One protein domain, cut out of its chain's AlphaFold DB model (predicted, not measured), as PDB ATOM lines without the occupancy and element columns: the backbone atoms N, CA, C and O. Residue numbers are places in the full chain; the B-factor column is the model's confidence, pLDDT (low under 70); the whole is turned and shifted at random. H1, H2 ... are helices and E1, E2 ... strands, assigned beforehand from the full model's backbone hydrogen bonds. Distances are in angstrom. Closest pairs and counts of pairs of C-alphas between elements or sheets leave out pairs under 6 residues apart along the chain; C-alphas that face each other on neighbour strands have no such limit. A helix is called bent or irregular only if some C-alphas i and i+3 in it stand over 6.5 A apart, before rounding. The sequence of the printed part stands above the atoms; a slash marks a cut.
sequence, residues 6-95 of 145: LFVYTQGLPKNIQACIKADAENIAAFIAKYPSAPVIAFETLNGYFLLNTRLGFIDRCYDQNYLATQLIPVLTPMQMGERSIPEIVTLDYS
ATOM      1  N   LEU A   6      46.394 -15.522 -48.315       97.12
ATOM      2  CA  LEU A   6      45.247 -14.618 -48.371       97.12
ATOM      3  C   LEU A   6      45.622 -13.272 -47.766       97.12
ATOM      4  O   LEU A   6      46.378 -13.205 -46.792       97.12
ATOM      5  N   PHE A   7      45.005 -12.215 -48.281       97.00
ATOM      6  CA  PHE A   7      44.891 -10.966 -47.551       97.00
ATOM      7  C   PHE A   7      43.742 -11.052 -46.559       97.00
ATOM      8  O   PHE A   7      42.642 -11.502 -46.884       97.00
ATOM      9  N   VAL A   8      44.001 -10.584 -45.345       97.81
ATOM     10  CA  VAL A   8      42.997 -10.418 -44.303       97.81
ATOM     11  C   VAL A   8      43.002  -8.984 -43.810       97.81
ATOM     12  O   VAL A   8      44.059  -8.389 -43.586       97.81
ATOM     13  N   TYR A   9      41.812  -8.435 -43.595       97.19
ATOM     14  CA  TYR A   9      41.658  -7.148 -42.938       97.19
ATOM     15  C   TYR A   9      40.460  -7.113 -42.000       97.19
ATOM     16  O   TYR A   9      39.441  -7.771 -42.213       97.19
ATOM     17  N   THR A  10      40.577  -6.304 -40.951       97.38
ATOM     18  CA  THR A  10      39.483  -6.023 -40.016       97.38
ATOM     19  C   THR A  10      38.901  -4.640 -40.278       97.38
ATOM     20  O   THR A  10      39.651  -3.716 -40.596       97.38
ATOM     21  N   GLN A  11      37.608  -4.448 -40.038       94.75
ATOM     22  CA  GLN A  11      36.982  -3.126 -40.032       94.75
ATOM     23  C   GLN A  11      36.195  -2.897 -38.743       94.75
ATOM     24  O   GLN A  11      35.528  -3.801 -38.242       94.75
ATOM     25  N   GLY A  12      36.251  -1.665 -38.233       90.50
ATOM     26  CA  GLY A  12      35.486  -1.226 -37.065       90.50
ATOM     27  C   GLY A  12      36.176  -1.457 -35.717       90.50
ATOM     28  O   GLY A  12      35.553  -1.256 -34.678       90.50
ATOM     29  N   LEU A  13      37.453  -1.852 -35.714       90.12
ATOM     30  CA  LEU A  13      38.284  -1.839 -34.508       90.12
ATOM     31  C   LEU A  13      38.866  -0.434 -34.266       90.12
ATOM     32  O   LEU A  13      39.009   0.333 -35.220       90.12
ATOM     33  N   PRO A  14      39.298  -0.102 -33.029       92.19
ATOM     34  CA  PRO A  14      40.039   1.137 -32.764       92.19
ATOM     35  C   PRO A  14      41.285   1.282 -33.649       92.19
ATOM     36  O   PRO A  14      41.645   2.383 -34.055       92.19
ATOM     37  N   LYS A  15      41.924   0.150 -33.964       93.25
ATOM     38  CA  LYS A  15      42.970   0.035 -34.973       93.25
ATOM     39  C   LYS A  15      42.657  -1.157 -35.866       93.25
ATOM     40  O   LYS A  15      42.678  -2.295 -35.401       93.25
ATOM     41  N   ASN A  16      42.382  -0.882 -37.136       94.25
ATOM     42  CA  ASN A  16      42.201  -1.930 -38.132       94.25
ATOM     43  C   ASN A  16      43.532  -2.644 -38.403       94.25
ATOM     44  O   ASN A  16      44.599  -2.025 -38.406       94.25
ATOM     45  N   ILE A  17      43.449  -3.948 -38.628       95.31
ATOM     46  CA  ILE A  17      44.562  -4.830 -38.964       95.31
ATOM     47  C   ILE A  17      44.461  -5.159 -40.447       95.31
ATOM     48  O   ILE A  17      43.359  -5.346 -40.961       95.31
ATOM     49  N   GLN A  18      45.611  -5.231 -41.109       95.56
ATOM     50  CA  GLN A  18      45.777  -5.759 -42.458       95.56
ATOM     51  C   GLN A  18      47.008  -6.666 -42.444       95.56
ATOM     52  O   GLN A  18      48.026  -6.288 -41.861       95.56
ATOM     53  N   ALA A  19      46.907  -7.856 -43.024       95.69
ATOM     54  CA  ALA A  19      48.012  -8.807 -43.086       95.69
ATOM     55  C   ALA A  19      47.885  -9.731 -44.303       95.69
ATOM     56  O   ALA A  19      46.777 -10.015 -44.760       95.69
ATOM     57  N   CYS A  20      49.022 -10.231 -44.780       96.19
ATOM     58  CA  CYS A  20      49.088 -11.415 -45.627       96.19
ATOM     59  C   CYS A  20      49.299 -12.632 -44.716       96.19
ATOM     60  O   CYS A  20      50.180 -12.612 -43.853       96.19
ATOM     61  N   ILE A  21      48.474 -13.667 -44.860       96.88
ATOM     62  CA  ILE A  21      48.517 -14.866 -44.018       96.88
ATOM     63  C   ILE A  21      48.536 -16.132 -44.866       96.88
ATOM     64  O   ILE A  21      48.006 -16.154 -45.977       96.88
ATOM     65  N   LYS A  22      49.077 -17.221 -44.317       96.44
ATOM     66  CA  LYS A  22      48.943 -18.553 -44.920       96.44
ATOM     67  C   LYS A  22      47.467 -18.961 -45.023       96.44
ATOM     68  O   LYS A  22      46.724 -18.844 -44.048       96.44
ATOM     69  N   ALA A  23      47.066 -19.453 -46.190       96.44
ATOM     70  CA  ALA A  23      45.690 -19.766 -46.562       96.44
ATOM     71  C   ALA A  23      45.267 -21.189 -46.162       96.44
ATOM     72  O   ALA A  23      44.887 -22.007 -46.999       96.44
ATOM     73  N   ASP A  24      45.322 -21.502 -44.869       97.12
ATOM     74  CA  ASP A  24      44.813 -22.767 -44.338       97.12
ATOM     75  C   ASP A  24      43.752 -22.553 -43.251       97.12
ATOM     76  O   ASP A  24      43.599 -21.467 -42.687       97.12
ATOM     77  N   ALA A  25      42.965 -23.601 -42.997       98.12
ATOM     78  CA  ALA A  25      41.853 -23.545 -42.051       98.12
ATOM     79  C   ALA A  25      42.283 -23.197 -40.625       98.12
ATOM     80  O   ALA A  25      41.551 -22.487 -39.941       98.12
ATOM     81  N   GLU A  26      43.454 -23.656 -40.183       98.12
ATOM     82  CA  GLU A  26      43.935 -23.393 -38.830       98.12
ATOM     83  C   GLU A  26      44.316 -21.923 -38.659       98.12
ATOM     84  O   GLU A  26      43.890 -21.291 -37.695       98.12
ATOM     85  N   ASN A  27      45.030 -21.350 -39.626       98.19
ATOM     86  CA  ASN A  27      45.478 -19.966 -39.581       98.19
ATOM     87  C   ASN A  27      44.316 -18.967 -39.733       98.19
ATOM     88  O   ASN A  27      44.241 -17.973 -39.008       98.19
ATOM     89  N   ILE A  28      43.359 -19.257 -40.624       98.44
ATOM     90  CA  ILE A  28      42.135 -18.452 -40.787       98.44
ATOM     91  C   ILE A  28      41.280 -18.519 -39.516       98.44
ATOM     92  O   ILE A  28      40.837 -17.482 -39.017       98.44
ATOM     93  N   ALA A  29      41.076 -19.717 -38.957       98.44
ATOM     94  CA  ALA A  29      40.326 -19.881 -37.717       98.44
ATOM     95  C   ALA A  29      40.995 -19.168 -36.539       98.44
ATOM     96  O   ALA A  29      40.313 -18.484 -35.775       98.44
ATOM     97  N   ALA A  30      42.321 -19.267 -36.431       98.38
ATOM     98  CA  ALA A  30      43.090 -18.582 -35.403       98.38
ATOM     99  C   ALA A  30      42.932 -17.063 -35.500       98.38
ATOM    100  O   ALA A  30      42.713 -16.404 -34.483       98.38
ATOM    101  N   PHE A  31      42.968 -16.503 -36.715       98.19
ATOM    102  CA  PHE A  31      42.746 -15.076 -36.928       98.19
ATOM    103  C   PHE A  31      41.353 -14.646 -36.454       98.19
ATOM    104  O   PHE A  31      41.227 -13.690 -35.692       98.19
ATOM    105  N   ILE A  32      40.304 -15.374 -36.847       98.25
ATOM    106  CA  ILE A  32      38.925 -15.069 -36.440       98.25
ATOM    107  C   ILE A  32      38.766 -15.172 -34.916       98.25
ATOM    108  O   ILE A  32      38.241 -14.255 -34.286       98.25
ATOM    109  N   ALA A  33      39.254 -16.258 -34.314       97.75
ATOM    110  CA  ALA A  33      39.136 -16.509 -32.880       97.75
ATOM    111  C   ALA A  33      39.964 -15.531 -32.027       97.75
ATOM    112  O   ALA A  33      39.585 -15.244 -30.892       97.75
ATOM    113  N   LYS A  34      41.067 -14.988 -32.559       96.25
ATOM    114  CA  LYS A  34      41.891 -13.970 -31.886       96.25
ATOM    115  C   LYS A  34      41.222 -12.597 -31.843       96.25
ATOM    116  O   LYS A  34      41.478 -11.825 -30.919       96.25
ATOM    117  N   TYR A  35      40.360 -12.292 -32.814       95.38
ATOM    118  CA  TYR A  35      39.671 -11.004 -32.924       95.38
ATOM    119  C   TYR A  35      38.139 -11.159 -32.880       95.38
ATOM    120  O   TYR A  35      37.448 -10.674 -33.778       95.38
ATOM    121  N   PRO A  36      37.567 -11.772 -31.824       92.75
ATOM    122  CA  PRO A  36      36.145 -12.122 -31.785       92.75
ATOM    123  C   PRO A  36      35.225 -10.894 -31.731       92.75
ATOM    124  O   PRO A  36      34.057 -10.973 -32.091       92.75
ATOM    125  N   SER A  37      35.738  -9.740 -31.294       91.31
ATOM    126  CA  SER A  37      34.994  -8.479 -31.233       91.31
ATOM    127  C   SER A  37      35.096  -7.635 -32.505       91.31
ATOM    128  O   SER A  37      34.466  -6.580 -32.567       91.31
ATOM    129  N   ALA A  38      35.878  -8.056 -33.508       95.00
ATOM    130  CA  ALA A  38      35.986  -7.326 -34.765       95.00
ATOM    131  C   ALA A  38      34.617  -7.301 -35.470       95.00
ATOM    132  O   ALA A  38      34.073  -8.369 -35.772       95.00
ATOM    133  N   PRO A  39      34.048  -6.110 -35.752       95.75
ATOM    134  CA  PRO A  39      32.759  -6.015 -36.430       95.75
ATOM    135  C   PRO A  39      32.751  -6.719 -37.781       95.75
ATOM    136  O   PRO A  39      31.790  -7.420 -38.085       95.75
ATOM    137  N   VAL A  40      33.833  -6.567 -38.547       97.69
ATOM    138  CA  VAL A  40      34.068  -7.298 -39.792       97.69
ATOM    139  C   VAL A  40      35.511  -7.778 -39.826       97.69
ATOM    140  O   VAL A  40      36.434  -7.014 -39.543       97.69
ATOM    141  N   ILE A  41      35.694  -9.028 -40.239       98.38
ATOM    142  CA  ILE A  41      36.962  -9.570 -40.738       98.38
ATOM    143  C   ILE A  41      36.669 -10.095 -42.135       98.38
ATOM    144  O   ILE A  41      35.700 -10.834 -42.284       98.38
ATOM    145  N   ALA A  42      37.462  -9.728 -43.131       98.25
ATOM    146  CA  ALA A  42      37.309 -10.204 -44.500       98.25
ATOM    147  C   ALA A  42      38.609 -10.837 -44.990       98.25
ATOM    148  O   ALA A  42      39.695 -10.372 -44.642       98.25
ATOM    149  N   PHE A  43      38.463 -11.896 -45.780       98.31
ATOM    150  CA  PHE A  43      39.554 -12.643 -46.386       98.31
ATOM    151  C   PHE A  43      39.351 -12.688 -47.896       98.31
ATOM    152  O   PHE A  43      38.281 -13.071 -48.384       98.31
ATOM    153  N   GLU A  44      40.396 -12.338 -48.629       97.50
ATOM    154  CA  GLU A  44      40.432 -12.333 -50.087       97.50
ATOM    155  C   GLU A  44      41.770 -12.871 -50.590       97.50
ATOM    156  O   GLU A  44      42.770 -12.904 -49.871       97.50
ATOM    157  N   THR A  45      41.782 -13.350 -51.826       96.31
ATOM    158  CA  THR A  45      43.020 -13.742 -52.502       96.31
ATOM    159  C   THR A  45      43.926 -12.533 -52.719       96.31
ATOM    160  O   THR A  45      43.473 -11.389 -52.691       96.31
ATOM    161  N   LEU A  46      45.210 -12.766 -53.015       94.12
ATOM    162  CA  LEU A  46      46.147 -11.660 -53.272       94.12
ATOM    163  C   LEU A  46      45.776 -10.811 -54.507       94.12
ATOM    164  O   LEU A  46      46.217  -9.675 -54.629       94.12
ATOM    165  N   ASN A  47      44.926 -11.334 -55.395       90.88
ATOM    166  CA  ASN A  47      44.348 -10.632 -56.546       90.88
ATOM    167  C   ASN A  47      42.904 -10.130 -56.315       90.88
ATOM    168  O   ASN A  47      42.222  -9.776 -57.273       90.88
ATOM    169  N   GLY A  48      42.436 -10.079 -55.063       93.50
ATOM    170  CA  GLY A  48      41.192  -9.398 -54.684       93.50
ATOM    171  C   GLY A  48      39.902 -10.197 -54.892       93.50
ATOM    172  O   GLY A  48      38.811  -9.627 -54.849       93.50
ATOM    173  N   TYR A  49      39.977 -11.512 -55.108       95.81
ATOM    174  CA  TYR A  49      38.788 -12.360 -55.114       95.81
ATOM    175  C   TYR A  49      38.395 -12.724 -53.686       95.81
ATOM    176  O   TYR A  49      39.127 -13.389 -52.954       95.81
ATOM    177  N   PHE A  50      37.196 -12.312 -53.295       96.69
ATOM    178  CA  PHE A  50      36.684 -12.548 -51.955       96.69
ATOM    179  C   PHE A  50      36.486 -14.046 -51.673       96.69
ATOM    180  O   PHE A  50      35.951 -14.780 -52.509       96.69
ATOM    181  N   LEU A  51      36.864 -14.488 -50.471       97.75
ATOM    182  CA  LEU A  51      36.610 -15.838 -49.964       97.75
ATOM    183  C   LEU A  51      35.493 -15.830 -48.919       97.75
ATOM    184  O   LEU A  51      34.474 -16.500 -49.101       97.75
ATOM    185  N   LEU A  52      35.696 -15.113 -47.810       98.12
ATOM    186  CA  LEU A  52      34.772 -15.103 -46.678       98.12
ATOM    187  C   LEU A  52      34.854 -13.813 -45.862       98.12
ATOM    188  O   LEU A  52      35.874 -13.127 -45.862       98.12
ATOM    189  N   ASN A  53      33.798 -13.531 -45.102       98.00
ATOM    190  CA  ASN A  53      33.817 -12.543 -44.032       98.00
ATOM    191  C   ASN A  53      33.150 -13.053 -42.754       98.00
ATOM    192  O   ASN A  53      32.458 -14.074 -42.716       98.00
ATOM    193  N   THR A  54      33.342 -12.271 -41.701       98.38
ATOM    194  CA  THR A  54      32.674 -12.436 -40.419       98.38
ATOM    195  C   THR A  54      31.857 -11.208 -40.043       98.38
ATOM    196  O   THR A  54      32.114 -10.101 -40.522       98.38
ATOM    197  N   ARG A  55      30.901 -11.415 -39.137       96.19
ATOM    198  CA  ARG A  55      30.252 -10.380 -38.337       96.19
ATOM    199  C   ARG A  55      30.423 -10.722 -36.867       96.19
ATOM    200  O   ARG A  55      29.957 -11.773 -36.434       96.19
ATOM    201  N   LEU A  56      31.074  -9.836 -36.112       92.19
ATOM    202  CA  LEU A  56      31.353 -10.044 -34.681       92.19
ATOM    203  C   LEU A  56      31.997 -11.420 -34.415       92.19
ATOM    204  O   LEU A  56      31.538 -12.181 -33.568       92.19
ATOM    205  N   GLY A  57      33.005 -11.771 -35.220       88.56
ATOM    206  CA  GLY A  57      33.735 -13.036 -35.104       88.56
ATOM    207  C   GLY A  57      33.014 -14.282 -35.638       88.56
ATOM    208  O   GLY A  57      33.637 -15.335 -35.726       88.56
ATOM    209  N   PHE A  58      31.747 -14.210 -36.050       94.69
ATOM    210  CA  PHE A  58      31.031 -15.346 -36.650       94.69
ATOM    211  C   PHE A  58      31.058 -15.275 -38.170       94.69
ATOM    212  O   PHE A  58      30.899 -14.193 -38.726       94.69
ATOM    213  N   ILE A  59      31.225 -16.414 -38.847       97.94
ATOM    214  CA  ILE A  59      31.165 -16.478 -40.315       97.94
ATOM    215  C   ILE A  59      29.803 -15.948 -40.789       97.94
ATOM    216  O   ILE A  59      28.768 -16.505 -40.432       97.94
ATOM    217  N   ASP A  60      29.816 -14.887 -41.597       97.12
ATOM    218  CA  ASP A  60      28.618 -14.302 -42.222       97.12
ATOM    219  C   ASP A  60      28.437 -14.884 -43.629       97.12
ATOM    220  O   ASP A  60      27.379 -15.403 -43.985       97.12
ATOM    221  N   ARG A  61      29.518 -14.896 -44.415       95.81
ATOM    222  CA  ARG A  61      29.547 -15.497 -45.748       95.81
ATOM    223  C   ARG A  61      30.870 -16.201 -46.003       95.81
ATOM    224  O   ARG A  61      31.919 -15.683 -45.655       95.81
ATOM    225  N   CYS A  62      30.814 -17.328 -46.708       97.69
ATOM    226  CA  CYS A  62      31.961 -17.967 -47.353       97.69
ATOM    227  C   CYS A  62      31.530 -18.469 -48.738       97.69
ATOM    228  O   CYS A  62      30.485 -19.110 -48.849       97.69
ATOM    229  N   TYR A  63      32.279 -18.182 -49.802       97.06
ATOM    230  CA  TYR A  63      31.931 -18.683 -51.137       97.06
ATOM    231  C   TYR A  63      32.296 -20.159 -51.329       97.06
ATOM    232  O   TYR A  63      31.553 -20.882 -51.990       97.06
ATOM    233  N   ASP A  64      33.377 -20.632 -50.706       97.00
ATOM    234  CA  ASP A  64      33.757 -22.049 -50.718       97.00
ATOM    235  C   ASP A  64      33.031 -22.808 -49.593       97.00
ATOM    236  O   ASP A  64      33.546 -23.012 -48.493       97.00
ATOM    237  N   GLN A  65      31.788 -23.212 -49.862       95.25
ATOM    238  CA  GLN A  65      30.952 -23.925 -48.888       95.25
ATOM    239  C   GLN A  65      31.515 -25.301 -48.506       95.25
ATOM    240  O   GLN A  65      31.337 -25.742 -47.370       95.25
ATOM    241  N   ASN A  66      32.218 -25.970 -49.425       95.94
ATOM    242  CA  ASN A  66      32.842 -27.256 -49.130       95.94
ATOM    243  C   ASN A  66      34.017 -27.074 -48.162       95.94
ATOM    244  O   ASN A  66      34.099 -27.779 -47.156       95.94
ATOM    245  N   TYR A  67      34.887 -26.094 -48.412       97.69
ATOM    246  CA  TYR A  67      35.952 -25.713 -47.483       97.69
ATOM    247  C   TYR A  67      35.399 -25.280 -46.119       97.69
ATOM    248  O   TYR A  67      35.894 -25.741 -45.088       97.69
ATOM    249  N   LEU A  68      34.345 -24.455 -46.100       98.25
ATOM    250  CA  LEU A  68      33.708 -24.008 -44.863       98.25
ATOM    251  C   LEU A  68      33.284 -25.200 -43.995       98.25
ATOM    252  O   LEU A  68      33.650 -25.268 -42.822       98.25
ATOM    253  N   ALA A  69      32.538 -26.142 -44.577       98.06
ATOM    254  CA  ALA A  69      31.970 -27.273 -43.851       98.06
ATOM    255  C   ALA A  69      33.009 -28.330 -43.455       98.06
ATOM    256  O   ALA A  69      32.930 -28.891 -42.365       98.06
ATOM    257  N   THR A  70      33.968 -28.621 -44.336       97.94
ATOM    258  CA  THR A  70      34.876 -29.768 -44.156       97.94
ATOM    259  C   THR A  70      36.207 -29.406 -43.510       97.94
ATOM    260  O   THR A  70      36.858 -30.286 -42.956       97.94
ATOM    261  N   GLN A  71      36.615 -28.133 -43.560       98.12
ATOM    262  CA  GLN A  71      37.925 -27.698 -43.072       98.12
ATOM    263  C   GLN A  71      37.814 -26.598 -42.018       98.12
ATOM    264  O   GLN A  71      38.351 -26.765 -40.927       98.12
ATOM    265  N   LEU A  72      37.105 -25.497 -42.301       98.44
ATOM    266  CA  LEU A  72      37.124 -24.314 -41.431       98.44
ATOM    267  C   LEU A  72      36.288 -24.469 -40.152       98.44
ATOM    268  O   LEU A  72      36.812 -24.258 -39.060       98.44
ATOM    269  N   ILE A  73      35.007 -24.842 -40.255       98.25
ATOM    270  CA  ILE A  73      34.128 -25.016 -39.081       98.25
ATOM    271  C   ILE A  73      34.716 -26.010 -38.062       98.25
ATOM    272  O   ILE A  73      34.769 -25.659 -36.880       98.25
ATOM    273  N   PRO A  74      35.222 -27.196 -38.471       98.31
ATOM    274  CA  PRO A  74      35.789 -28.172 -37.538       98.31
ATOM    275  C   PRO A  74      36.925 -27.648 -36.654       98.31
ATOM    276  O   PRO A  74      37.116 -28.159 -35.553       98.31
ATOM    277  N   VAL A  75      37.684 -26.646 -37.110       98.25
ATOM    278  CA  VAL A  75      38.781 -26.056 -36.325       98.25
ATOM    279  C   VAL A  75      38.391 -24.744 -35.649       98.25
ATOM    280  O   VAL A  75      38.847 -24.488 -34.537       98.25
ATOM    281  N   LEU A  76      37.521 -23.941 -36.268       98.38
ATOM    282  CA  LEU A  76      37.072 -22.660 -35.729       98.38
ATOM    283  C   LEU A  76      36.173 -22.833 -34.504       98.38
ATOM    284  O   LEU A  76      36.384 -22.154 -33.500       98.38
ATOM    285  N   THR A  77      35.198 -23.745 -34.557       97.88
ATOM    286  CA  THR A  77      34.228 -23.910 -33.467       97.88
ATOM    287  C   THR A  77      34.909 -24.251 -32.135       97.88
ATOM    288  O   THR A  77      34.680 -23.514 -31.177       97.88
ATOM    289  N   PRO A  78      35.814 -25.249 -32.043       98.38
ATOM    290  CA  PRO A  78      36.510 -25.530 -30.785       98.38
ATOM    291  C   PRO A  78      37.351 -24.352 -30.266       98.38
ATOM    292  O   PRO A  78      37.432 -24.145 -29.057       98.38
ATOM    293  N   MET A  79      37.958 -23.551 -31.154       98.06
ATOM    294  CA  MET A  79      38.717 -22.358 -30.748       98.06
ATOM    295  C   MET A  79      37.805 -21.278 -30.152       98.06
ATOM    296  O   MET A  79      38.141 -20.682 -29.133       98.06
ATOM    297  N   GLN A  80      36.635 -21.047 -30.752       96.50
ATOM    298  CA  GLN A  80      35.660 -20.069 -30.258       96.50
ATOM    299  C   GLN A  80      34.992 -20.504 -28.950       96.50
ATOM    300  O   GLN A  80      34.679 -19.661 -28.113       96.50
ATOM    301  N   MET A  81      34.811 -21.813 -28.757       97.12
ATOM    302  CA  MET A  81      34.276 -22.391 -27.522       97.12
ATOM    303  C   MET A  81      35.313 -22.463 -26.389       97.12
ATOM    304  O   MET A  81      34.962 -22.792 -25.258       97.12
ATOM    305  N   GLY A  82      36.587 -22.161 -26.667       96.62
ATOM    306  CA  GLY A  82      37.683 -22.302 -25.703       96.62
ATOM    307  C   GLY A  82      38.094 -23.756 -25.437       96.62
ATOM    308  O   GLY A  82      38.857 -24.021 -24.512       96.62
ATOM    309  N   GLU A  83      37.615 -24.698 -26.249       97.75
ATOM    310  CA  GLU A  83      37.938 -26.129 -26.182       97.75
ATOM    311  C   GLU A  83      39.313 -26.438 -26.797       97.75
ATOM    312  O   GLU A  83      39.915 -27.475 -26.521       97.75
ATOM    313  N   ARG A  84      39.828 -25.524 -27.628       96.19
ATOM    314  CA  ARG A  84      41.154 -25.586 -28.247       96.19
ATOM    315  C   ARG A  84      41.872 -24.248 -28.090       96.19
ATOM    316  O   ARG A  84      41.277 -23.193 -28.290       96.19
ATOM    317  N   SER A  85      43.171 -24.285 -27.789       96.94
ATOM    318  CA  SER A  85      44.014 -23.086 -27.778       96.94
ATOM    319  C   SER A  85      44.126 -22.469 -29.173       96.94
ATOM    320  O   SER A  85      44.317 -23.186 -30.156       96.94
ATOM    321  N   ILE A  86      44.081 -21.141 -29.245       98.06
ATOM    322  CA  ILE A  86      44.298 -20.393 -30.486       98.06
ATOM    323  C   ILE A  86      45.806 -20.407 -30.801       98.06
ATOM    324  O   ILE A  86      46.579 -19.919 -29.972       98.06
ATOM    325  N   PRO A  87      46.248 -20.973 -31.941       97.44
ATOM    326  CA  PRO A  87      47.660 -20.995 -32.307       97.44
ATOM    327  C   PRO A  87      48.156 -19.605 -32.731       97.44
ATOM    328  O   PRO A  87      47.379 -18.667 -32.933       97.44
ATOM    329  N   GLU A  88      49.473 -19.467 -32.865       97.44
ATOM    330  CA  GLU A  88      50.067 -18.261 -33.437       97.44
ATOM    331  C   GLU A  88      49.688 -18.120 -34.917       97.44
ATOM    332  O   GLU A  88      49.649 -19.099 -35.660       97.44
ATOM    333  N   ILE A  89      49.392 -16.887 -35.333       97.56
ATOM    334  CA  ILE A  89      49.008 -16.586 -36.714       97.56
ATOM    335  C   ILE A  89      50.277 -16.500 -37.554       97.56
ATOM    336  O   ILE A  89      51.144 -15.671 -37.283       97.56
ATOM    337  N   VAL A  90      50.347 -17.307 -38.606       96.81
ATOM    338  CA  VAL A  90      51.445 -17.288 -39.574       96.81
ATOM    339  C   VAL A  90      51.177 -16.192 -40.604       96.81
ATOM    340  O   VAL A  90      50.293 -16.330 -41.458       96.81
ATOM    341  N   THR A  91      51.933 -15.101 -40.505       95.25
ATOM    342  CA  THR A  91      51.918 -13.971 -41.444       95.25
ATOM    343  C   THR A  91      53.117 -14.022 -42.385       95.25
ATOM    344  O   THR A  91      54.181 -14.494 -41.991       95.25
ATOM    345  N   LEU A  92      52.962 -13.475 -43.587       92.00
ATOM    346  CA  LEU A  92      54.044 -13.259 -44.546       92.00
ATOM    347  C   LEU A  92      54.242 -11.754 -44.770       92.00
ATOM    348  O   LEU A  92      53.263 -10.999 -44.782       92.00
ATOM    349  N   ASP A  93      55.484 -11.320 -44.973       89.19
ATOM    350  CA  ASP A  93      55.745  -9.989 -45.512       89.19
ATOM    351  C   ASP A  93      55.407  -9.984 -47.010       89.19
ATOM    352  O   ASP A  93      55.946 -10.755 -47.798       89.19
ATOM    353  N   TYR A  94      54.488  -9.107 -47.417       81.56
ATOM    354  CA  TYR A  94      54.057  -9.014 -48.811       81.56
ATOM    355  C   TYR A  94      55.213  -8.694 -49.774       81.56
ATOM    356  O   TYR A  94      55.155  -9.057 -50.945       81.56
ATOM    357  N   SER A  95      56.271  -8.034 -49.292       85.31
ATOM    358  CA  SER A  95      57.463  -7.734 -50.092       85.31
ATOM    359  C   SER A  95      58.327  -8.958 -50.413       85.31
ATOM    360  O   SER A  95      59.167  -8.879 -51.307       85.31
TER     361      SER A  95
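AT A GLANCE: This is residues 6 to 95 of the 145 residues of an uncharacterized protein of Caproiciproducens sp. 7D4C2 (UniProt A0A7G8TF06). A strongly twisted sheet of five antiparallel strands, in the order E2, E1, E3, E4, E5, forms a curved wall, with H1 and H2 both covering one face of it and no named helix on the other. H1 lies in the middle of the domain, between the sheet and the last stretch, residues 81 to 95, which runs from the end of H2 back past H1 to the E2 edge. The printed part has 90 residues, with two named helices and five named strands in the order E1, E2, H1, E3, E4, E5, H2; the class is mixed, helices and strands. It is compact, with a radius of gyration of the C-alphas of 12.1 A, and rounded, spanning 35 by 30 by 23 A.

IN THESE COORDINATES: Begin in the sheet: find C-alpha 6 at (45.247, -14.618, -48.371), where E1, residues 6 to 11, sets out on 16.4 A. E2 is residues 18 to 22, 13.4 A; E3 is residues 40 to 45, 16.8 A; E4 is residues 50 to 55, 15.2 A; E5 is residues 58 to 62, 11.1 A. H1, residues 25 to 34, measures 14.0 A. H2, residues 65 to 80, measures 19.6 A and ends at C-alpha 80 at (35.660, -20.069, -30.258). H2 is irregular, but only just: C-alphas 70 and 73 are 7.0 A apart, and it has a kink of 53 degrees near residue 73.

HOW THE PARTS SIT: Look first at inner strands E1 and E3, where N 7 and O 44 are 2.8 A apart. Beside E1, edge strand E2 forms a hairpin with it, with N 8 and O 19 at 2.9 A. E3, E4 and E5 are a meander, each strand the antiparallel neighbour of the one before; N 54 and O 41 are 2.8 A apart, and N 55 and O 58 are 2.8 A apart. E2, H1 and E3 form a split strand-helix-strand unit, two strands running the same way with E1 between them, and its crossover is right-handed. H1 and H2 are on the same face of the sheet. They touch, closest at the C-alphas of Ala 29 and Leu 76, 4.7 A, at a steep tilt of 43 degrees, the same way. H2 lies over E5 and runs along the strands, at 13 degrees to E5 on the local plane. In H1 every O i to N i+4 pair is within hydrogen-bond range; in H2, 6 of 12 are.

THE WHOLE: The C-alphas farthest apart are those of Glu 83 and Ser 95, 35.9 A. Near the end, residues 91 to 92 pair antiparallel with residues 20 to 21 of E2. The printed part has no cut, and no link is long. The mean pLDDT of the printed part is 96.0, and no printed residue is under 70.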